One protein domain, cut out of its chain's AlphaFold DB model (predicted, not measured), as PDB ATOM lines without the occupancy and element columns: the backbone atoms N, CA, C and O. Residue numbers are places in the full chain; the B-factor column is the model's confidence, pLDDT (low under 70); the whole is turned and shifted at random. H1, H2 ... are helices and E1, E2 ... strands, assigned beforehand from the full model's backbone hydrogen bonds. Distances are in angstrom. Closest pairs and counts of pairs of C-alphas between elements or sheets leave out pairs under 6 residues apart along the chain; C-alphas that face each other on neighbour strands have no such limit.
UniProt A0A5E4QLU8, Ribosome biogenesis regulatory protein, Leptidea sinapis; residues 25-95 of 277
ATOM      1  N   LYS A  25      32.042 -10.748 -33.946       90.31
ATOM      2  CA  LYS A  25      30.835 -11.507 -34.284       90.31
ATOM      3  C   LYS A  25      30.741 -12.756 -33.421       90.31
ATOM      4  O   LYS A  25      31.750 -13.251 -32.935       90.31
ATOM      5  N   HIS A  26      29.518 -13.257 -33.252       89.44
ATOM      6  CA  HIS A  26      29.251 -14.458 -32.457       89.44
ATOM      7  C   HIS A  26      29.903 -15.702 -33.071       89.44
ATOM      8  O   HIS A  26      30.508 -16.495 -32.354       89.44
ATOM      9  N   LEU A  27      29.792 -15.857 -34.394       92.06
ATOM     10  CA  LEU A  27      30.482 -16.879 -35.175       92.06
ATOM     11  C   LEU A  27      31.464 -16.221 -36.144       92.06
ATOM     12  O   LEU A  27      31.148 -15.203 -36.772       92.06
ATOM     13  N   GLU A  28      32.640 -16.830 -36.276       90.56
ATOM     14  CA  GLU A  28      33.634 -16.442 -37.272       90.56
ATOM     15  C   GLU A  28      33.131 -16.723 -38.695       90.56
ATOM     16  O   GLU A  28      32.373 -17.663 -38.941       90.56
ATOM     17  N   LEU A  29      33.564 -15.893 -39.644       91.88
ATOM     18  CA  LEU A  29      33.207 -16.039 -41.053       91.88
ATOM     19  C   LEU A  29      34.068 -17.112 -41.717       91.88
ATOM     20  O   LEU A  29      35.286 -17.152 -41.534       91.88
ATOM     21  N   GLU A  30      33.451 -17.900 -42.592       93.62
ATOM     22  CA  GLU A  30      34.183 -18.774 -43.504       93.62
ATOM     23  C   GLU A  30      34.618 -17.952 -44.726       93.62
ATOM     24  O   GLU A  30      33.789 -17.459 -45.491       93.62
ATOM     25  N   ILE A  31      35.929 -17.755 -44.890       94.00
ATOM     26  CA  ILE A  31      36.489 -16.865 -45.914       94.00
ATOM     27  C   ILE A  31      37.294 -17.678 -46.934       94.00
ATOM     28  O   ILE A  31      38.331 -18.254 -46.610       94.00
ATOM     29  N   ASP A  32      36.844 -17.672 -48.190       95.06
ATOM     30  CA  ASP A  32      37.594 -18.168 -49.346       95.06
ATOM     31  C   ASP A  32      38.286 -16.988 -50.036       95.06
ATOM     32  O   ASP A  32      37.723 -16.308 -50.900       95.06
ATOM     33  N   ILE A  33      39.540 -16.749 -49.650       94.38
ATOM     34  CA  ILE A  33      40.354 -15.649 -50.184       94.38
ATOM     35  C   ILE A  33      40.619 -15.827 -51.688       94.38
ATOM     36  O   ILE A  33      40.743 -14.839 -52.409       94.38
ATOM     37  N   GLY A  34      40.665 -17.066 -52.191       93.69
ATOM     38  CA  GLY A  34      40.909 -17.332 -53.610       93.69
ATOM     39  C   GLY A  34      39.760 -16.861 -54.505       93.69
ATOM     40  O   GLY A  34      40.000 -16.388 -55.617       93.69
ATOM     41  N   THR A  35      38.525 -16.936 -54.004       94.44
ATOM     42  CA  THR A  35      37.318 -16.447 -54.698       94.44
ATOM     43  C   THR A  35      36.883 -15.056 -54.215       94.44
ATOM     44  O   THR A  35      35.916 -14.506 -54.736       94.44
ATOM     45  N   LEU A  36      37.596 -14.465 -53.244       94.25
ATOM     46  CA  LEU A  36      37.208 -13.227 -52.552       94.25
ATOM     47  C   LEU A  36      35.790 -13.320 -51.958       94.25
ATOM     48  O   LEU A  36      34.993 -12.387 -52.050       94.25
ATOM     49  N   LEU A  37      35.475 -14.477 -51.376       94.69
ATOM     50  CA  LEU A  37      34.161 -14.811 -50.844       94.69
ATOM     51  C   LEU A  37      34.220 -14.883 -49.317       94.69
ATOM     52  O   LEU A  37      35.122 -15.498 -48.754       94.69
ATOM     53  N   ALA A  38      33.236 -14.277 -48.656       95.19
ATOM     54  CA  ALA A  38      33.016 -14.408 -47.221       95.19
ATOM     55  C   ALA A  38      31.594 -14.927 -46.970       95.19
ATOM     56  O   ALA A  38      30.617 -14.291 -47.370       95.19
ATOM     57  N   SER A  39      31.495 -16.085 -46.323       94.50
ATOM     58  CA  SER A  39      30.246 -16.724 -45.918       94.50
ATOM     59  C   SER A  39      29.982 -16.431 -44.447       94.50
ATOM     60  O   SER A  39      30.713 -16.882 -43.563       94.50
ATOM     61  N   ASP A  40      28.923 -15.670 -44.193       95.00
ATOM     62  CA  ASP A  40      28.446 -15.365 -42.849       95.00
ATOM     63  C   ASP A  40      27.296 -16.316 -42.483       95.00
ATOM     64  O   ASP A  40      26.256 -16.318 -43.142       95.00
ATOM     65  N   THR A  41      27.501 -17.150 -41.459       94.56
ATOM     66  CA  THR A  41      26.506 -18.119 -40.958       94.56
ATOM     67  C   THR A  41      25.723 -17.603 -39.750       94.56
ATOM     68  O   THR A  41      24.881 -18.323 -39.216       94.56
ATOM     69  N   ASN A  42      25.981 -16.364 -39.313       92.69
ATOM     70  CA  ASN A  42      25.265 -15.749 -38.201       92.69
ATOM     71  C   ASN A  42      23.785 -15.495 -38.549       92.69
ATOM     72  O   ASN A  42      23.425 -15.222 -39.697       92.69
ATOM     73  N   ASP A  43      22.925 -15.536 -37.529       91.81
ATOM     74  CA  ASP A  43      21.498 -15.260 -37.688       91.81
ATOM     75  C   ASP A  43      21.233 -13.794 -38.054       91.81
ATOM     76  O   ASP A  43      21.792 -12.859 -37.476       91.81
ATOM     77  N   LEU A  44      20.310 -13.593 -38.993       91.19
ATOM     78  CA  LEU A  44      19.858 -12.269 -39.408       91.19
ATOM     79  C   LEU A  44      18.703 -11.768 -38.533       91.19
ATOM     80  O   LEU A  44      17.776 -12.523 -38.214       91.19
ATOM     81  N   ASP A  45      18.684 -10.467 -38.231       90.44
ATOM     82  CA  ASP A  45      17.559  -9.858 -37.521       90.44
ATOM     83  C   ASP A  45      16.344  -9.704 -38.448       90.44
ATOM     84  O   ASP A  45      16.195  -8.758 -39.229       90.44
ATOM     85  N   LYS A  46      15.423 -10.661 -38.325       90.75
ATOM     86  CA  LYS A  46      14.184 -10.720 -39.108       90.75
ATOM     87  C   LYS A  46      13.274  -9.508 -38.891       90.75
ATOM     88  O   LYS A  46      12.414  -9.276 -39.737       90.75
ATOM     89  N   LYS A  47      13.384  -8.778 -37.773       90.56
ATOM     90  CA  LYS A  47      12.544  -7.597 -37.507       90.56
ATOM     91  C   LYS A  47      13.023  -6.409 -38.333       90.56
ATOM     92  O   LYS A  47      12.219  -5.818 -39.049       90.56
ATOM     93  N   LEU A  48      14.327  -6.137 -38.294       88.38
ATOM     94  CA  LEU A  48      14.958  -5.046 -39.043       88.38
ATOM     95  C   LEU A  48      14.854  -5.258 -40.555       88.38
ATOM     96  O   LEU A  48      14.606  -4.314 -41.297       88.38
ATOM     97  N   ILE A  49      14.937  -6.508 -41.016       89.88
ATOM     98  CA  ILE A  49      14.779  -6.828 -42.443       89.88
ATOM     99  C   ILE A  49      13.359  -6.543 -42.955       89.88
ATOM    100  O   ILE A  49      13.185  -6.207 -44.125       89.88
ATOM    101  N   LYS A  50      12.336  -6.682 -42.102       90.12
ATOM    102  CA  LYS A  50      10.932  -6.447 -42.481       90.12
ATOM    103  C   LYS A  50      10.549  -4.967 -42.498       90.12
ATOM    104  O   LYS A  50       9.535  -4.629 -43.102       90.12
ATOM    105  N   LEU A  51      11.304  -4.101 -41.822       91.25
ATOM    106  CA  LEU A  51      11.056  -2.662 -41.823       91.25
ATOM    107  C   LEU A  51      11.709  -2.024 -43.053       91.25
ATOM    108  O   LEU A  51      12.917  -1.809 -43.065       91.25
ATOM    109  N   ASP A  52      10.916  -1.628 -44.049       86.12
ATOM    110  CA  ASP A  52      11.438  -1.033 -45.293       86.12
ATOM    111  C   ASP A  52      12.351   0.185 -45.068       86.12
ATOM    112  O   ASP A  52      13.289   0.405 -45.828       86.12
ATOM    113  N   LYS A  53      12.116   0.966 -44.004       89.31
ATOM    114  CA  LYS A  53      12.918   2.158 -43.685       89.31
ATOM    115  C   LYS A  53      14.311   1.839 -43.130       89.31
ATOM    116  O   LYS A  53      15.230   2.620 -43.343       89.31
ATOM    117  N   GLU A  54      14.460   0.734 -42.403       90.75
ATOM    118  CA  GLU A  54      15.697   0.380 -41.683       90.75
ATOM    119  C   GLU A  54      16.450  -0.781 -42.344       90.75
ATOM    120  O   GLU A  54      17.643  -0.965 -42.099       90.75
ATOM    121  N   ARG A  55      15.780  -1.529 -43.228       92.88
ATOM    122  CA  ARG A  55      16.325  -2.690 -43.934       92.88
ATOM    123  C   ARG A  55      17.637  -2.378 -44.643       92.88
ATOM    124  O   ARG A  55      18.617  -3.090 -44.451       92.88
ATOM    125  N   ASP A  56      17.660  -1.333 -45.465       93.88
ATOM    126  CA  ASP A  56      18.831  -1.027 -46.290       93.88
ATOM    127  C   ASP A  56      20.015  -0.566 -45.422       93.88
ATOM    128  O   ASP A  56      21.150  -0.969 -45.669       93.88
ATOM    129  N   ALA A  57      19.748   0.185 -44.347       94.50
ATOM    130  CA  ALA A  57      20.767   0.594 -43.380       94.50
ATOM    131  C   ALA A  57      21.360  -0.609 -42.625       94.50
ATOM    132  O   ALA A  57      22.578  -0.690 -42.455       94.50
ATOM    133  N   TYR A  58      20.519  -1.568 -42.224       94.50
ATOM    134  CA  TYR A  58      20.948  -2.810 -41.581       94.50
ATOM    135  C   TYR A  58      21.765  -3.708 -42.523       94.50
ATOM    136  O   TYR A  58      22.822  -4.214 -42.153       94.50
ATOM    137  N   LEU A  59      21.318  -3.889 -43.769       94.06
ATOM    138  CA  LEU A  59      22.063  -4.681 -44.753       94.06
ATOM    139  C   LEU A  59      23.401  -4.027 -45.103       94.06
ATOM    140  O   LEU A  59      24.396  -4.728 -45.288       94.06
ATOM    141  N   GLN A  60      23.445  -2.694 -45.171       95.25
ATOM    142  CA  GLN A  60      24.675  -1.953 -45.412       95.25
ATOM    143  C   GLN A  60      25.659  -2.094 -44.247       95.25
ATOM    144  O   GLN A  60      26.840  -2.335 -44.499       95.25
ATOM    145  N   SER A  61      25.202  -1.974 -42.994       94.00
ATOM    146  CA  SER A  61      26.071  -2.163 -41.828       94.00
ATOM    147  C   SER A  61      26.599  -3.596 -41.762       94.00
ATOM    148  O   SER A  61      27.810  -3.788 -41.695       94.00
ATOM    149  N   LEU A  62      25.736  -4.601 -41.936       94.06
ATOM    150  CA  LEU A  62      26.138  -6.007 -41.967       94.06
ATOM    151  C   LEU A  62      27.135  -6.311 -43.098       94.06
ATOM    152  O   LEU A  62      28.120  -7.024 -42.900       94.06
ATOM    153  N   SER A  63      26.903  -5.757 -44.292       94.56
ATOM    154  CA  SER A  63      27.803  -5.938 -45.435       94.56
ATOM    155  C   SER A  63      29.147  -5.253 -45.207       94.56
ATOM    156  O   SER A  63      30.177  -5.825 -45.548       94.56
ATOM    157  N   ARG A  64      29.160  -4.058 -44.603       95.19
ATOM    158  CA  ARG A  64      30.386  -3.339 -44.218       95.19
ATOM    159  C   ARG A  64      31.220  -4.150 -43.224       95.19
ATOM    160  O   ARG A  64      32.435  -4.231 -43.365       95.19
ATOM    161  N   ASP A  65      30.568  -4.759 -42.241       94.38
ATOM    162  CA  ASP A  65      31.204  -5.614 -41.240       94.38
ATOM    163  C   ASP A  65      31.875  -6.831 -41.900       94.38
ATOM    164  O   ASP A  65      33.047  -7.121 -41.652       94.38
ATOM    165  N   ASN A  66      31.153  -7.501 -42.805       95.25
ATOM    166  CA  ASN A  66      31.649  -8.663 -43.546       95.25
ATOM    167  C   ASN A  66      32.797  -8.319 -44.501       95.25
ATOM    168  O   ASN A  66      33.793  -9.044 -44.562       95.25
ATOM    169  N   THR A  67      32.694  -7.207 -45.231       95.50
ATOM    170  CA  THR A  67      33.752  -6.774 -46.156       95.50
ATOM    171  C   THR A  67      35.007  -6.327 -45.421       95.50
ATOM    172  O   THR A  67      36.103  -6.586 -45.914       95.50
ATOM    173  N   GLN A  68      34.877  -5.724 -44.235       94.88
ATOM    174  CA  GLN A  68      36.026  -5.371 -43.402       94.88
ATOM    175  C   GLN A  68      36.829  -6.619 -43.011       94.88
ATOM    176  O   GLN A  68      38.046  -6.634 -43.179       94.88
ATOM    177  N   LEU A  69      36.162  -7.683 -42.550       94.88
ATOM    178  CA  LEU A  69      36.824  -8.942 -42.189       94.88
ATOM    179  C   LEU A  69      37.503  -9.610 -43.394       94.88
ATOM    180  O   LEU A  69      38.638 -10.073 -43.279       94.88
ATOM    181  N   LEU A  70      36.845  -9.609 -44.557       95.06
ATOM    182  CA  LEU A  70      37.421 -10.111 -45.806       95.06
ATOM    183  C   LEU A  70      38.679  -9.325 -46.204       95.06
ATOM    184  O   LEU A  70      39.702  -9.919 -46.543       95.06
ATOM    185  N   LEU A  71      38.621  -7.993 -46.146       94.75
ATOM    186  CA  LEU A  71      39.728  -7.130 -46.549       94.75
ATOM    187  C   LEU A  71      40.914  -7.217 -45.587       94.75
ATOM    188  O   LEU A  71      42.052  -7.252 -46.047       94.75
ATOM    189  N   ASN A  72      40.653  -7.350 -44.282       94.06
ATOM    190  CA  ASN A  72      41.692  -7.612 -43.287       94.06
ATOM    191  C   ASN A  72      42.493  -8.873 -43.670       94.06
ATOM    192  O   ASN A  72      43.717  -8.822 -43.746       94.06
ATOM    193  N   LYS A  73      41.812  -9.970 -44.043       93.12
ATOM    194  CA  LYS A  73      42.479 -11.206 -44.499       93.12
ATOM    195  C   LYS A  73      43.253 -11.049 -45.807       93.12
ATOM    196  O   LYS A  73      44.254 -11.732 -45.999       93.12
ATOM    197  N   ILE A  74      42.805 -10.182 -46.715       94.06
ATOM    198  CA  ILE A  74      43.527  -9.892 -47.964       94.06
ATOM    199  C   ILE A  74      44.804  -9.098 -47.674       94.06
ATOM    200  O   ILE A  74      45.831  -9.356 -48.294       94.06
ATOM    201  N   TRP A  75      44.755  -8.145 -46.743       92.25
ATOM    202  CA  TRP A  75      45.912  -7.333 -46.363       92.25
ATOM    203  C   TRP A  75      46.934  -8.072 -45.499       92.25
ATOM    204  O   TRP A  75      48.099  -7.687 -45.510       92.25
ATOM    205  N   ASP A  76      46.536  -9.158 -44.833       92.88
ATOM    206  CA  ASP A  76      47.465 -10.073 -44.157       92.88
ATOM    207  C   ASP A  76      48.382 -10.831 -45.147       92.88
ATOM    208  O   ASP A  76      49.415 -11.376 -44.752       92.88
ATOM    209  N   LEU A  77      48.022 -10.901 -46.437       93.31
ATOM    210  CA  LEU A  77      48.805 -11.608 -47.451       93.31
ATOM    211  C   LEU A  77      50.055 -10.821 -47.888       93.31
ATOM    212  O   LEU A  77      50.054  -9.588 -47.913       93.31
ATOM    213  N   PRO A  78      51.125 -11.520 -48.321       94.00
ATOM    214  CA  PRO A  78      52.328 -10.865 -48.816       94.00
ATOM    215  C   PRO A  78      52.025 -10.046 -50.077       94.00
ATOM    216  O   PRO A  78      51.503 -10.558 -51.072       94.00
ATOM    217  N   THR A  79      52.385  -8.765 -50.028       93.75
ATOM    218  CA  THR A  79      52.276  -7.841 -51.158       93.75
ATOM    219  C   THR A  79      53.552  -7.880 -51.993       93.75
ATOM    220  O   THR A  79      54.667  -7.870 -51.475       93.75
ATOM    221  N   GLU A  80      53.391  -7.919 -53.311       93.00
ATOM    222  CA  GLU A  80      54.473  -7.805 -54.284       93.00
ATOM    223  C   GLU A  80      54.272  -6.529 -55.099       93.00
ATOM    224  O   GLU A  80      53.147  -6.142 -55.422       93.00
ATOM    225  N   ARG A  81      55.370  -5.863 -55.456       92.44
ATOM    226  CA  ARG A  81      55.329  -4.722 -56.367       92.44
ATOM    227  C   ARG A  81      55.748  -5.207 -57.747       92.44
ATOM    228  O   ARG A  81      56.889  -5.631 -57.923       92.44
ATOM    229  N   ILE A  82      54.815  -5.191 -58.690       90.94
ATOM    230  CA  ILE A  82      55.059  -5.568 -60.083       90.94
ATOM    231  C   ILE A  82      54.853  -4.312 -60.920       90.94
ATOM    232  O   ILE A  82      53.773  -3.721 -60.904       90.94
ATOM    233  N   ASP A  83      55.915  -3.895 -61.606       89.00
ATOM    234  CA  ASP A  83      56.010  -2.618 -62.314       89.00
ATOM    235  C   ASP A  83      55.675  -1.431 -61.385       89.00
ATOM    236  O   ASP A  83      56.414  -1.147 -60.438       89.00
ATOM    237  N   GLU A  84      54.548  -0.758 -61.618       91.31
ATOM    238  CA  GLU A  84      54.073   0.385 -60.828       91.31
ATOM    239  C   GLU A  84      52.944   0.014 -59.845       91.31
ATOM    240  O   GLU A  84      52.568   0.833 -59.002       91.31
ATOM    241  N   ALA A  85      52.423  -1.219 -59.899       91.88
ATOM    242  CA  ALA A  85      51.274  -1.658 -59.112       91.88
ATOM    243  C   ALA A  85      51.676  -2.510 -57.895       91.88
ATOM    244  O   ALA A  85      52.585  -3.340 -57.951       91.88
ATOM    245  N   ILE A  86      50.958  -2.323 -56.786       92.06
ATOM    246  CA  ILE A  86      51.030  -3.206 -55.616       92.06
ATOM    247  C   ILE A  86      49.975  -4.289 -55.811       92.06
ATOM    248  O   ILE A  86      48.784  -3.993 -55.910       92.06
ATOM    249  N   VAL A  87      50.417  -5.537 -55.888       93.81
ATOM    250  CA  VAL A  87      49.562  -6.697 -56.126       93.81
ATOM    251  C   VAL A  87      49.741  -7.727 -55.020       93.81
ATOM    252  O   VAL A  87      50.775  -7.793 -54.360       93.81
ATOM    253  N   VAL A  88      48.721  -8.550 -54.820       93.50
ATOM    254  CA  VAL A  88      48.734  -9.656 -53.860       93.50
ATOM    255  C   VAL A  88      48.525 -10.953 -54.628       93.50
ATOM    256  O   VAL A  88      47.667 -11.030 -55.510       93.50
ATOM    257  N   ARG A  89      49.294 -11.992 -54.291       92.06
ATOM    258  CA  ARG A  89      49.067 -13.335 -54.836       92.06
ATOM    259  C   ARG A  89      48.000 -14.046 -54.017       92.06
ATOM    260  O   ARG A  89      48.258 -14.477 -52.898       92.06
ATOM    261  N   LEU A  90      46.806 -14.175 -54.591       93.25
ATOM    262  CA  LEU A  90      45.709 -14.903 -53.961       93.25
ATOM    263  C   LEU A  90      45.986 -16.421 -53.954       93.25
ATOM    264  O   LEU A  90      46.569 -16.944 -54.912       93.25
ATOM    265  N   PRO A  91      45.573 -17.142 -52.895       94.25
ATOM    266  CA  PRO A  91      45.661 -18.596 -52.840       94.25
ATOM    267  C   PRO A  91      44.697 -19.255 -53.837       94.25
ATOM    268  O   PRO A  91      43.837 -18.608 -54.438       94.25
ATOM    269  N   HIS A  92      44.832 -20.570 -54.020       94.19
ATOM    270  CA  HIS A  92      43.890 -21.317 -54.851       94.19
ATOM    271  C   HIS A  92      42.486 -21.306 -54.213       94.19
ATOM    272  O   HIS A  92      42.398 -21.539 -53.006       94.19
ATOM    273  N   PRO A  93      41.411 -21.084 -54.993       95.00
ATOM    274  CA  PRO A  93      40.036 -21.154 -54.504       95.00
ATOM    275  C   PRO A  93      39.734 -22.467 -53.781       95.00
ATOM    276  O   PRO A  93      40.026 -23.545 -54.309       95.00
ATOM    277  N   THR A  94      39.126 -22.386 -52.598       93.75
ATOM    278  CA  THR A  94      38.637 -23.571 -51.869       93.75
ATOM    279  C   THR A  94      37.272 -24.019 -52.389       93.75
ATOM    280  O   THR A  94      36.976 -25.216 -52.414       93.75
ATOM    281  N   THR A  95      36.458 -23.076 -52.866       91.69
ATOM    282  CA  THR A  95      35.120 -23.351 -53.392       91.69
ATOM    283  C   THR A  95      35.195 -24.080 -54.734       91.69
ATOM    284  O   THR A  95      35.560 -23.515 -55.768       91.69
TER     285      THR A  95
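AT A GLANCE: This is residues 25 to 95 of the 277 residues of the protein "Ribosome biogenesis regulatory protein" of Leptidea sinapis (UniProt A0A5E4QLU8). One long helix, H2, makes the long axis; the small hairpin E1 and E2 packs on it, short H1 precedes it at one end and the hairpin E3 and E4 follows at the other. The printed part has 71 residues, mixed in class, with two antiparallel sheets. It is loose, with a radius of gyration of the C-alphas of 15.8 A and spans of 49 by 25 by 18 A.

IN THESE COORDINATES: E1, residues 30 to 32, begins at C-alpha 30 (34.183, -18.774, -43.504). E2 is 37 to 39, H1 46 to 50. H2, 52 to 75, is 35.1 A long. E3 is 79 to 82; E4, 85 to 88, ends at C-alpha 88 (48.734, -9.656, -53.860).

HOW THE PARTS SIT: N 32 and O 37 of E1 and E2 are within hydrogen-bond range at 2.8 A, as are N 80 and O 87 of E3 and E4. The closest C-alphas of E2 and H2, Ala 38 and Leu 70, are 6.3 A apart. H1 and H2 touch only at the corner. H2 has 18 of 20 O i to N i+4 pairs within range; H1 has 0 of 1, and 1 of 2 O i to N i+3.

THE WHOLE: The printed part has no cut, no long link and no residue under pLDDT 70.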